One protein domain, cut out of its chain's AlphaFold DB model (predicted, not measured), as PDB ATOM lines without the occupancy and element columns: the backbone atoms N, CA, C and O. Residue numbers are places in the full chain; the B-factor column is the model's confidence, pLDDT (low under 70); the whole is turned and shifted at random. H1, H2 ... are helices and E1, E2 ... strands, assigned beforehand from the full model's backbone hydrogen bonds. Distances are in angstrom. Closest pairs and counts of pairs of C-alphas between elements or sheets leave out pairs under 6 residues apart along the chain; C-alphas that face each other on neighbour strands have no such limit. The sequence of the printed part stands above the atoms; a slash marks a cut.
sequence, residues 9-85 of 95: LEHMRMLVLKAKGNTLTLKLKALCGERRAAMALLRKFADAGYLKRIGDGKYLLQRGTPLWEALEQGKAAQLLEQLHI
ATOM      1  N   LEU A   9      11.198 -26.617 -30.058       85.62
ATOM      2  CA  LEU A   9      12.245 -27.426 -30.689       85.62
ATOM      3  C   LEU A   9      11.965 -28.930 -30.597       85.62
ATOM      4  O   LEU A   9      12.134 -29.638 -31.587       85.62
ATOM      5  N   GLU A  10      11.490 -29.425 -29.453       84.25
ATOM      6  CA  GLU A  10      11.101 -30.834 -29.310       84.25
ATOM      7  C   GLU A  10       9.911 -31.178 -30.203       84.25
ATOM      8  O   GLU A  10       9.879 -32.239 -30.829       84.25
ATOM      9  N   HIS A  11       8.957 -30.254 -30.336       85.94
ATOM     10  CA  HIS A  11       7.838 -30.441 -31.250       85.94
ATOM     11  C   HIS A  11       8.313 -30.501 -32.709       85.94
ATOM     12  O   HIS A  11       7.915 -31.395 -33.455       85.94
ATOM     13  N   MET A  12       9.221 -29.608 -33.111       86.00
ATOM     14  CA  MET A  12       9.848 -29.665 -34.436       86.00
ATOM     15  C   MET A  12      10.595 -30.986 -34.651       86.00
ATOM     16  O   MET A  12      10.439 -31.595 -35.707       86.00
ATOM     17  N   ARG A  13      11.337 -31.469 -33.649       89.38
ATOM     18  CA  ARG A  13      12.050 -32.752 -33.708       89.38
ATOM     19  C   ARG A  13      11.099 -33.917 -33.943       89.38
ATOM     20  O   ARG A  13      11.339 -34.716 -34.839       89.38
ATOM     21  N   MET A  14       9.992 -33.996 -33.206       87.94
ATOM     22  CA  MET A  14       8.987 -35.041 -33.436       87.94
ATOM     23  C   MET A  14       8.406 -34.995 -34.851       87.94
ATOM     24  O   MET A  14       8.165 -36.046 -35.443       87.94
ATOM     25  N   LEU A  15       8.163 -33.799 -35.397       87.06
ATOM     26  CA  LEU A  15       7.655 -33.651 -36.762       87.06
ATOM     27  C   LEU A  15       8.687 -34.101 -37.802       87.06
ATOM     28  O   LEU A  15       8.307 -34.768 -38.758       87.06
ATOM     29  N   VAL A  16       9.966 -33.779 -37.596       87.75
ATOM     30  CA  VAL A  16      11.076 -34.221 -38.456       87.75
ATOM     31  C   VAL A  16      11.237 -35.737 -38.413       87.75
ATOM     32  O   VAL A  16      11.237 -36.368 -39.462       87.75
ATOM     33  N   LEU A  17      11.263 -36.342 -37.222       87.00
ATOM     34  CA  LEU A  17      11.383 -37.798 -37.071       87.00
ATOM     35  C   LEU A  17      10.192 -38.560 -37.678       87.00
ATOM     36  O   LEU A  17      10.338 -39.701 -38.104       87.00
ATOM     37  N   LYS A  18       9.007 -37.940 -37.732       86.31
ATOM     38  CA  LYS A  18       7.818 -38.509 -38.389       86.31
ATOM     39  C   LYS A  18       7.751 -38.219 -39.889       86.31
ATOM     40  O   LYS A  18       6.921 -38.814 -40.581       86.31
ATOM     41  N   ALA A  19       8.561 -37.298 -40.404       86.00
ATOM     42  CA  ALA A  19       8.515 -36.912 -41.802       86.00
ATOM     43  C   ALA A  19       9.137 -38.011 -42.672       86.00
ATOM     44  O   ALA A  19      10.329 -38.282 -42.603       86.00
ATOM     45  N   LYS A  20       8.324 -38.633 -43.532       77.19
ATOM     46  CA  LYS A  20       8.795 -39.641 -44.500       77.19
ATOM     47  C   LYS A  20       9.338 -39.037 -45.804       77.19
ATOM     48  O   LYS A  20       9.926 -39.751 -46.605       77.19
ATOM     49  N   GLY A  21       9.108 -37.745 -46.038       82.06
ATOM     50  CA  GLY A  21       9.466 -37.054 -47.278       82.06
ATOM     51  C   GLY A  21      10.748 -36.226 -47.178       82.06
ATOM     52  O   GLY A  21      11.289 -36.005 -46.099       82.06
ATOM     53  N   ASN A  22      11.189 -35.698 -48.321       86.75
ATOM     54  CA  ASN A  22      12.357 -34.811 -48.399       86.75
ATOM     55  C   ASN A  22      12.084 -33.380 -47.917       86.75
ATOM     56  O   ASN A  22      12.997 -32.562 -47.846       86.75
ATOM     57  N   THR A  23      10.829 -33.045 -47.624       88.31
ATOM     58  CA  THR A  23      10.450 -31.725 -47.128       88.31
ATOM     59  C   THR A  23       9.404 -31.852 -46.031       88.31
ATOM     60  O   THR A  23       8.563 -32.751 -46.046       88.31
ATOM     61  N   LEU A  24       9.456 -30.933 -45.074       89.88
ATOM     62  CA  LEU A  24       8.522 -30.818 -43.970       89.88
ATOM     63  C   LEU A  24       7.969 -29.398 -43.943       89.88
ATOM     64  O   LEU A  24       8.711 -28.421 -43.854       89.88
ATOM     65  N   THR A  25       6.646 -29.277 -43.983       90.38
ATOM     66  CA  THR A  25       5.980 -27.986 -43.802       90.38
ATOM     67  C   THR A  25       5.664 -27.765 -42.327       90.38
ATOM     68  O   THR A  25       4.761 -28.387 -41.768       90.38
ATOM     69  N   LEU A  26       6.374 -26.829 -41.704       88.19
ATOM     70  CA  LEU A  26       6.139 -26.366 -40.344       88.19
ATOM     71  C   LEU A  26       5.078 -25.264 -40.356       88.19
ATOM     72  O   LEU A  26       5.265 -24.195 -40.940       88.19
ATOM     73  N   LYS A  27       3.948 -25.524 -39.696       86.44
ATOM     74  CA  LYS A  27       2.866 -24.549 -39.524       86.44
ATOM     75  C   LYS A  27       2.932 -23.972 -38.120       86.44
ATOM     76  O   LYS A  27       2.938 -24.728 -37.154       86.44
ATOM     77  N   LEU A  28       2.863 -22.647 -37.997       81.31
ATOM     78  CA  LEU A  28       2.848 -21.968 -36.697       81.31
ATOM     79  C   LEU A  28       1.784 -22.528 -35.736       81.31
ATOM     80  O   LEU A  28       2.054 -22.717 -34.559       81.31
ATOM     81  N   LYS A  29       0.582 -22.822 -36.258       77.44
ATOM     82  CA  LYS A  29      -0.541 -23.384 -35.489       77.44
ATOM     83  C   LYS A  29      -0.265 -24.790 -34.941       77.44
ATOM     84  O   LYS A  29      -0.913 -25.189 -33.985       77.44
ATOM     85  N   ALA A  30       0.653 -25.537 -35.558       74.06
ATOM     86  CA  ALA A  30       1.016 -26.880 -35.114       74.06
ATOM     87  C   ALA A  30       2.027 -26.850 -33.958       74.06
ATOM     88  O   ALA A  30       2.096 -27.799 -33.189       74.06
ATOM     89  N   LEU A  31       2.786 -25.760 -33.803       74.31
ATOM     90  CA  LEU A  31       3.745 -25.593 -32.716       74.31
ATOM     91  C   LEU A  31       3.001 -25.099 -31.471       74.31
ATOM     92  O   LEU A  31       2.733 -23.911 -31.302       74.31
ATOM     93  N   CYS A  32       2.593 -26.055 -30.639       63.69
ATOM     94  CA  CYS A  32       1.857 -25.809 -29.401       63.69
ATOM     95  C   CYS A  32       2.664 -24.975 -28.383       63.69
ATOM     96  O   CYS A  32       3.890 -25.034 -28.361       63.69
ATOM     97  N   GLY A  33       1.967 -24.238 -27.513       61.28
ATOM     98  CA  GLY A  33       2.529 -23.637 -26.296       61.28
ATOM     99  C   GLY A  33       2.818 -22.141 -26.380       61.28
ATOM    100  O   GLY A  33       2.325 -21.390 -25.548       61.28
ATOM    101  N   GLU A  34       3.533 -21.669 -27.402       70.56
ATOM    102  CA  GLU A  34       3.961 -20.263 -27.452       70.56
ATOM    103  C   GLU A  34       4.048 -19.729 -28.881       70.56
ATOM    104  O   GLU A  34       5.111 -19.683 -29.501       70.56
ATOM    105  N   ARG A  35       2.915 -19.257 -29.416       76.81
ATOM    106  CA  ARG A  35       2.826 -18.728 -30.789       76.81
ATOM    107  C   ARG A  35       3.892 -17.666 -31.087       76.81
ATOM    108  O   ARG A  35       4.457 -17.662 -32.179       76.81
ATOM    109  N   ARG A  36       4.171 -16.774 -30.128       80.62
ATOM    110  CA  ARG A  36       5.185 -15.715 -30.265       80.62
ATOM    111  C   ARG A  36       6.605 -16.282 -30.282       80.62
ATOM    112  O   ARG A  36       7.361 -15.940 -31.188       80.62
ATOM    113  N   ALA A  37       6.946 -17.168 -29.345       80.38
ATOM    114  CA  ALA A  37       8.268 -17.791 -29.289       80.38
ATOM    115  C   ALA A  37       8.527 -18.665 -30.525       80.38
ATOM    116  O   ALA A  37       9.565 -18.529 -31.174       80.38
ATOM    117  N   ALA A  38       7.543 -19.473 -30.931       84.25
ATOM    118  CA  ALA A  38       7.611 -20.289 -32.139       84.25
ATOM    119  C   ALA A  38       7.789 -19.437 -33.400       84.25
ATOM    120  O   ALA A  38       8.620 -19.750 -34.250       84.25
ATOM    121  N   MET A  39       7.061 -18.323 -33.509       86.00
ATOM    122  CA  MET A  39       7.217 -17.388 -34.623       86.00
ATOM    123  C   MET A  39       8.595 -16.742 -34.660       86.00
ATOM    124  O   MET A  39       9.197 -16.682 -35.732       86.00
ATOM    125  N   ALA A  40       9.102 -16.278 -33.520       86.12
ATOM    126  CA  ALA A  40      10.428 -15.682 -33.440       86.12
ATOM    127  C   ALA A  40      11.522 -16.690 -33.822       86.12
ATOM    128  O   ALA A  40      12.441 -16.352 -34.566       86.12
ATOM    129  N   LEU A  41      11.399 -17.933 -33.358       87.00
ATOM    130  CA  LEU A  41      12.344 -19.012 -33.623       87.00
ATOM    131  C   LEU A  41      12.334 -19.443 -35.096       87.00
ATOM    132  O   LEU A  41      13.386 -19.469 -35.732       87.00
ATOM    133  N   LEU A  42      11.156 -19.680 -35.678       88.06
ATOM    134  CA  LEU A  42      11.023 -19.996 -37.105       88.06
ATOM    135  C   LEU A  42      11.534 -18.861 -37.994       88.06
ATOM    136  O   LEU A  42      12.203 -19.118 -38.993       88.06
ATOM    137  N   ARG A  43      11.265 -17.605 -37.620       87.50
ATOM    138  CA  ARG A  43      11.789 -16.445 -38.344       87.50
ATOM    139  C   ARG A  43      13.312 -16.392 -38.283       87.50
ATOM    140  O   ARG A  43      13.926 -16.204 -39.319       87.50
ATOM    141  N   LYS A  44      13.925 -16.623 -37.116       87.50
ATOM    142  CA  LYS A  44      15.393 -16.676 -36.986       87.50
ATOM    143  C   LYS A  44      16.010 -17.746 -37.882       87.50
ATOM    144  O   LYS A  44      16.992 -17.468 -38.560       87.50
ATOM    145  N   PHE A  45      15.434 -18.944 -37.906       88.81
ATOM    146  CA  PHE A  45      15.917 -20.010 -38.781       88.81
ATOM    147  C   PHE A  45      15.713 -19.689 -40.265       88.81
ATOM    148  O   PHE A  45      16.576 -20.017 -41.074       88.81
ATOM    149  N   ALA A  46      14.617 -19.019 -40.625       89.44
ATOM    150  CA  ALA A  46      14.397 -18.561 -41.993       89.44
ATOM    151  C   ALA A  46      15.381 -17.457 -42.408       89.44
ATOM    152  O   ALA A  46      15.968 -17.542 -43.480       89.44
ATOM    153  N   ASP A  47      15.617 -16.470 -41.542       88.31
ATOM    154  CA  ASP A  47      16.587 -15.391 -41.769       88.31
ATOM    155  C   ASP A  47      18.022 -15.936 -41.888       88.31
ATOM    156  O   ASP A  47      18.846 -15.368 -42.597       88.31
ATOM    157  N   ALA A  48      18.323 -17.045 -41.207       86.62
ATOM    158  CA  ALA A  48      19.592 -17.761 -41.314       86.62
ATOM    159  C   ALA A  48      19.684 -18.692 -42.542       86.62
ATOM    160  O   ALA A  48      20.708 -19.339 -42.733       86.62
ATOM    161  N   GLY A  49      18.629 -18.791 -43.358       87.75
ATOM    162  CA  GLY A  49      18.599 -19.623 -44.567       87.75
ATOM    163  C   GLY A  49      18.290 -21.106 -44.337       87.75
ATOM    164  O   GLY A  49      18.250 -21.873 -45.294       87.75
ATOM    165  N   TYR A  50      18.016 -21.528 -43.101       90.00
ATOM    166  CA  TYR A  50      17.697 -22.925 -42.784       90.00
ATOM    167  C   TYR A  50      16.248 -23.315 -43.085       90.00
ATOM    168  O   TYR A  50      15.932 -24.495 -43.228       90.00
ATOM    169  N   LEU A  51      15.351 -22.331 -43.149       91.50
ATOM    170  CA  LEU A  51      13.948 -22.523 -43.498       91.50
ATOM    171  C   LEU A  51      13.578 -21.621 -44.665       91.50
ATOM    172  O   LEU A  51      13.920 -20.441 -44.688       91.50
ATOM    173  N   LYS A  52      12.764 -22.132 -45.584       90.12
ATOM    174  CA  LYS A  52      12.148 -21.307 -46.621       90.12
ATOM    175  C   LYS A  52      10.764 -20.877 -46.161       90.12
ATOM    176  O   LYS A  52       9.881 -21.707 -45.954       90.12
ATOM    177  N   ARG A  53      10.539 -19.575 -45.998       90.69
ATOM    178  CA  ARG A  53       9.190 -19.058 -45.732       90.69
ATOM    179  C   ARG A  53       8.344 -19.215 -46.996       90.69
ATOM    180  O   ARG A  53       8.719 -18.704 -48.044       90.69
ATOM    181  N   ILE A  54       7.211 -19.902 -46.883       89.94
ATOM    182  CA  ILE A  54       6.300 -20.167 -48.016       89.94
ATOM    183  C   ILE A  54       4.977 -19.388 -47.922       89.94
ATOM    184  O   ILE A  54       4.126 -19.517 -48.792       89.94
ATOM    185  N   GLY A  55       4.802 -18.567 -46.879       81.81
ATOM    186  CA  GLY A  55       3.632 -17.698 -46.684       81.81
ATOM    187  C   GLY A  55       2.800 -18.066 -45.452       81.81
ATOM    188  O   GLY A  55       2.949 -19.150 -44.902       81.81
ATOM    189  N   ASP A  56       1.966 -17.142 -44.971       82.12
ATOM    190  CA  ASP A  56       0.961 -17.364 -43.908       82.12
ATOM    191  C   ASP A  56       1.456 -18.098 -42.632       82.12
ATOM    192  O   ASP A  56       0.823 -19.007 -42.101       82.12
ATOM    193  N   GLY A  57       2.662 -17.767 -42.150       81.25
ATOM    194  CA  GLY A  57       3.253 -18.440 -40.979       81.25
ATOM    195  C   GLY A  57       3.603 -19.918 -41.210       81.25
ATOM    196  O   GLY A  57       3.746 -20.681 -40.249       81.25
ATOM    197  N   LYS A  58       3.733 -20.324 -42.475       88.31
ATOM    198  CA  LYS A  58       4.211 -21.633 -42.909       88.31
ATOM    199  C   LYS A  58       5.659 -21.520 -43.375       88.31
ATOM    200  O   LYS A  58       6.042 -20.592 -44.098       88.31
ATOM    201  N   TYR A  59       6.446 -22.500 -42.967       91.38
ATOM    202  CA  TYR A  59       7.862 -22.606 -43.275       91.38
ATOM    203  C   TYR A  59       8.133 -23.996 -43.826       91.38
ATOM    204  O   TYR A  59       7.611 -24.982 -43.315       91.38
ATOM    205  N   LEU A  60       8.934 -24.068 -44.875       91.44
ATOM    206  CA  LEU A  60       9.401 -25.308 -45.458       91.44
ATOM    207  C   LEU A  60      10.800 -25.592 -44.916       91.44
ATOM    208  O   LEU A  60      11.710 -24.776 -45.065       91.44
ATOM    209  N   LEU A  61      10.949 -26.753 -44.298       92.12
ATOM    210  CA  LEU A  61      12.223 -27.339 -43.926       92.12
ATOM    211  C   LEU A  61      12.536 -28.439 -44.942       92.12
ATOM    212  O   LEU A  61      11.700 -29.308 -45.180       92.12
ATOM    213  N   GLN A  62      13.712 -28.399 -45.556       91.31
ATOM    214  CA  GLN A  62      14.152 -29.440 -46.483       91.31
ATOM    215  C   GLN A  62      15.109 -30.402 -45.780       91.31
ATOM    216  O   GLN A  62      15.887 -29.998 -44.911       91.31
ATOM    217  N   ARG A  63      15.033 -31.679 -46.142       88.19
ATOM    218  CA  ARG A  63      15.951 -32.711 -45.672       88.19
ATOM    219  C   ARG A  63      17.351 -32.452 -46.223       88.19
ATOM    220  O   ARG A  63      17.485 -31.972 -47.345       88.19
ATOM    221  N   GLY A  64      18.372 -32.717 -45.409       86.38
ATOM    222  CA  GLY A  64      19.768 -32.375 -45.717       86.38
ATOM    223  C   GLY A  64      20.142 -30.919 -45.419       86.38
ATOM    224  O   GLY A  64      21.268 -30.507 -45.666       86.38
ATOM    225  N   THR A  65      19.220 -30.115 -44.875       89.94
ATOM    226  CA  THR A  65      19.604 -28.825 -44.288       89.94
ATOM    227  C   THR A  65      20.239 -29.048 -42.911       89.94
ATOM    228  O   THR A  65      19.792 -29.937 -42.181       89.94
ATOM    229  N   PRO A  66      21.193 -28.203 -42.477       90.12
ATOM    230  CA  PRO A  66      21.812 -28.341 -41.156       90.12
ATOM    231  C   PRO A  66      20.802 -28.319 -39.998       90.12
ATOM    232  O   PRO A  66      20.995 -28.968 -38.975       90.12
ATOM    233  N   LEU A  67      19.681 -27.609 -40.166       90.81
ATOM    234  CA  LEU A  67      18.592 -27.608 -39.191       90.81
ATOM    235  C   LEU A  67      17.848 -28.948 -39.132       90.81
ATOM    236  O   LEU A  67      17.465 -29.364 -38.041       90.81
ATOM    237  N   TRP A  68      17.645 -29.629 -40.265       92.25
ATOM    238  CA  TRP A  68      17.043 -30.965 -40.282       92.25
ATOM    239  C   TRP A  68      17.904 -31.952 -39.493       92.25
ATOM    240  O   TRP A  68      17.409 -32.604 -38.576       92.25
ATOM    241  N   GLU A  69      19.201 -31.993 -39.790       91.31
ATOM    242  CA  GLU A  69      20.152 -32.885 -39.120       91.31
ATOM    243  C   GLU A  69      20.268 -32.569 -37.625       91.31
ATOM    244  O   GLU A  69      20.234 -33.468 -36.782       91.31
ATOM    245  N   ALA A  70      20.325 -31.283 -37.268       91.19
ATOM    246  CA  ALA A  70      20.348 -30.863 -35.872       91.19
ATOM    247  C   ALA A  70      19.066 -31.270 -35.126       91.19
ATOM    248  O   ALA A  70      19.130 -31.610 -33.944       91.19
ATOM    249  N   LEU A  71      17.903 -31.258 -35.784       90.62
ATOM    250  CA  LEU A  71      16.651 -31.736 -35.196       90.62
ATOM    251  C   LEU A  71      16.656 -33.259 -35.021       90.62
ATOM    252  O   LEU A  71      16.301 -33.726 -33.939       90.62
ATOM    253  N   GLU A  72      17.116 -34.029 -36.011       90.00
ATOM    254  CA  GLU A  72      17.253 -35.493 -35.899       90.00
ATOM    255  C   GLU A  72      18.174 -35.880 -34.732       90.00
ATOM    256  O   GLU A  72      17.793 -36.674 -33.863       90.00
ATOM    257  N   GLN A  73      19.337 -35.229 -34.637       89.44
ATOM    258  CA  GLN A  73      20.339 -35.470 -33.594       89.44
ATOM    259  C   GLN A  73      19.972 -34.881 -32.221       89.44
ATOM    260  O   GLN A  73      20.677 -35.126 -31.245       89.44
ATOM    261  N   GLY A  74      18.903 -34.083 -32.116       87.44
ATOM    262  CA  GLY A  74      18.545 -33.387 -30.873       87.44
ATOM    263  C   GLY A  74      19.481 -32.226 -30.499       87.44
ATOM    264  O   GLY A  74      19.440 -31.752 -29.369       87.44
ATOM    265  N   LYS A  75      20.293 -31.736 -31.441       89.19
ATOM    266  CA  LYS A  75      21.248 -30.624 -31.277       89.19
ATOM    267  C   LYS A  75      20.709 -29.271 -31.755       89.19
ATOM    268  O   LYS A  75      21.451 -28.297 -31.848       89.19
ATOM    269  N   ALA A  76      19.415 -29.170 -32.056       86.12
ATOM    270  CA  ALA A  76      18.815 -27.933 -32.560       86.12
ATOM    271  C   ALA A  76      18.930 -26.742 -31.583       86.12
ATOM    272  O   ALA A  76      18.989 -25.596 -32.027       86.12
ATOM    273  N   ALA A  77      19.008 -26.999 -30.271       85.69
ATOM    274  CA  ALA A  77      19.280 -25.967 -29.269       85.69
ATOM    275  C   ALA A  77      20.696 -25.384 -29.420       85.69
ATOM    276  O   ALA A  77      20.851 -24.169 -29.490       85.69
ATOM    277  N   GLN A  78      21.702 -26.245 -29.594       85.81
ATOM    278  CA  GLN A  78      23.089 -25.838 -29.827       85.81
ATOM    279  C   GLN A  78      23.237 -25.047 -31.138       85.81
ATOM    280  O   GLN A  78      23.928 -24.028 -31.182       85.81
ATOM    281  N   LEU A  79      22.528 -25.456 -32.198       86.25
ATOM    282  CA  LEU A  79      22.477 -24.706 -33.460       86.25
ATOM    283  C   LEU A  79      21.869 -23.303 -33.263       86.25
ATOM    284  O   LEU A  79      22.339 -22.320 -33.839       86.25
ATOM    285  N   LEU A  80      20.829 -23.189 -32.433       84.31
ATOM    286  CA  LEU A  80      20.208 -21.907 -32.105       84.31
ATOM    287  C   LEU A  80      21.146 -21.000 -31.291       84.31
ATOM    288  O   LEU A  80      21.186 -19.794 -31.543       84.31
ATOM    289  N   GLU A  81      21.909 -21.555 -30.348       85.19
ATOM    290  CA  GLU A  81      22.925 -20.811 -29.593       85.19
ATOM    291  C   GLU A  81      24.034 -20.283 -30.509       85.19
ATOM    292  O   GLU A  81      24.382 -19.104 -30.436       85.19
ATOM    293  N   GLN A  82      24.525 -21.093 -31.453       83.25
ATOM    294  CA  GLN A  82      25.505 -20.649 -32.455       83.25
ATOM    295  C   GLN A  82      24.988 -19.483 -33.312       83.25
ATOM    296  O   GLN A  82      25.737 -18.551 -33.626       83.25
ATOM    297  N   LEU A  83      23.692 -19.487 -33.645       77.88
ATOM    298  CA  LEU A  83      23.035 -18.371 -34.332       77.88
ATOM    299  C   LEU A  83      22.937 -17.102 -33.475       77.88
ATOM    300  O   LEU A  83      22.981 -15.997 -34.020       77.88
ATOM    301  N   HIS A  84      22.797 -17.225 -32.152       71.31
ATOM    302  CA  HIS A  84      22.831 -16.067 -31.246       71.31
ATOM    303  C   HIS A  84      24.247 -15.507 -31.118       71.31
ATOM    304  O   HIS A  84      24.422 -14.293 -31.189       71.31
ATOM    305  N   ILE A  85      25.256 -16.373 -31.007       61.09
ATOM    306  CA  ILE A  85      26.666 -15.978 -30.861       61.09
ATOM    307  C   ILE A  85      27.192 -15.301 -32.137       61.09
ATOM    308  O   ILE A  85      27.921 -14.309 -32.056       61.09
TER     309      ILE A  85
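AT A GLANCE: This is residues 9 to 85 of the 95 residues of an uncharacterized protein of Pyrobaculum sp (UniProt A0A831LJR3). A small antiparallel sheet of three strands, in the order E1, E3, E2, has two separate helices over one face, H1 over E1 and H2 over E3 and E2, and its other face is bare. A helical hairpin of H3 and H4 joins this: H3 packs crosswise on H1 and only grazes the sheet, and H4 is off the sheet, near H2. The 77 printed residues hold four named helices and three named strands, in the order H1, E1, H2, E2, E3, H3, H4, and the class is mixed, helices and strands. The whole is compact and rounded, with a radius of gyration of the C-alphas of 11.2 A and spans of 32 by 26 by 22 A.

HOW THE PARTS SIT: H1, residues 9 to 18, is on the sheet at a height of 10.0 A, over E1, residues 23 to 27; the closest C-alphas are those of Val 16 and Leu 24, 7.0 A apart. H2, residues 35 to 47, is on the same face at a height of 9.8 A, over E2, residues 52 to 55, and E3, residues 58 to 62. H1 and H2 are apart, and with the sheet they make two layers, helices on one face of a sheet. E1, H2 and E2 form a split strand-helix-strand unit, two strands running the same way with E3 between them, and its crossover is right-handed. E1 and E3 are antiparallel at 157 degrees, with N 26 and O 59 within hydrogen-bond range at 2.7 A. E2 and E3 form a hairpin, antiparallel at 153 degrees, with N 60 and O 52 within hydrogen-bond range at 2.8 A. H3, residues 66 to 72, touches H1 about perpendicular, at 80 degrees; the closest C-alphas are those of Arg 13 and Leu 71, 4.9 A apart. H4, residues 76 to 85, touches H3 and forms a helical hairpin with it, opposite ways at a shallow tilt of 34 degrees, only just short of steep; the closest C-alphas are those of Ala 70 and Ala 76, 4.7 A apart. H2 and H4 are near each other, with 7 pairs of C-alphas within 10 A. In H1, H2, H3 and H4 every O i to N i+4 pair is within hydrogen-bond range.

IN THESE COORDINATES: H1 begins at C-alpha 9, (12.245, -27.426, -30.689), and is 14.2 A long. E1 is 12.9 A long, and H2, the longest helix, is 17.9 A long from C-alpha 35, (2.826, -18.728, -30.789). E2 is 9.2 A long, E3 13.1 A and H3 10.0 A. H4, 14.4 A long, ends at C-alpha 85, (26.666, -15.978, -30.861).

THE WHOLE: The C-alphas farthest apart are those of Lys 20 and Ile 85, at 32.6 A. The printed part has no cut and no long link. The mean pLDDT of the printed part is 85.1, and residues 32 to 33 and residue 85 are under 70.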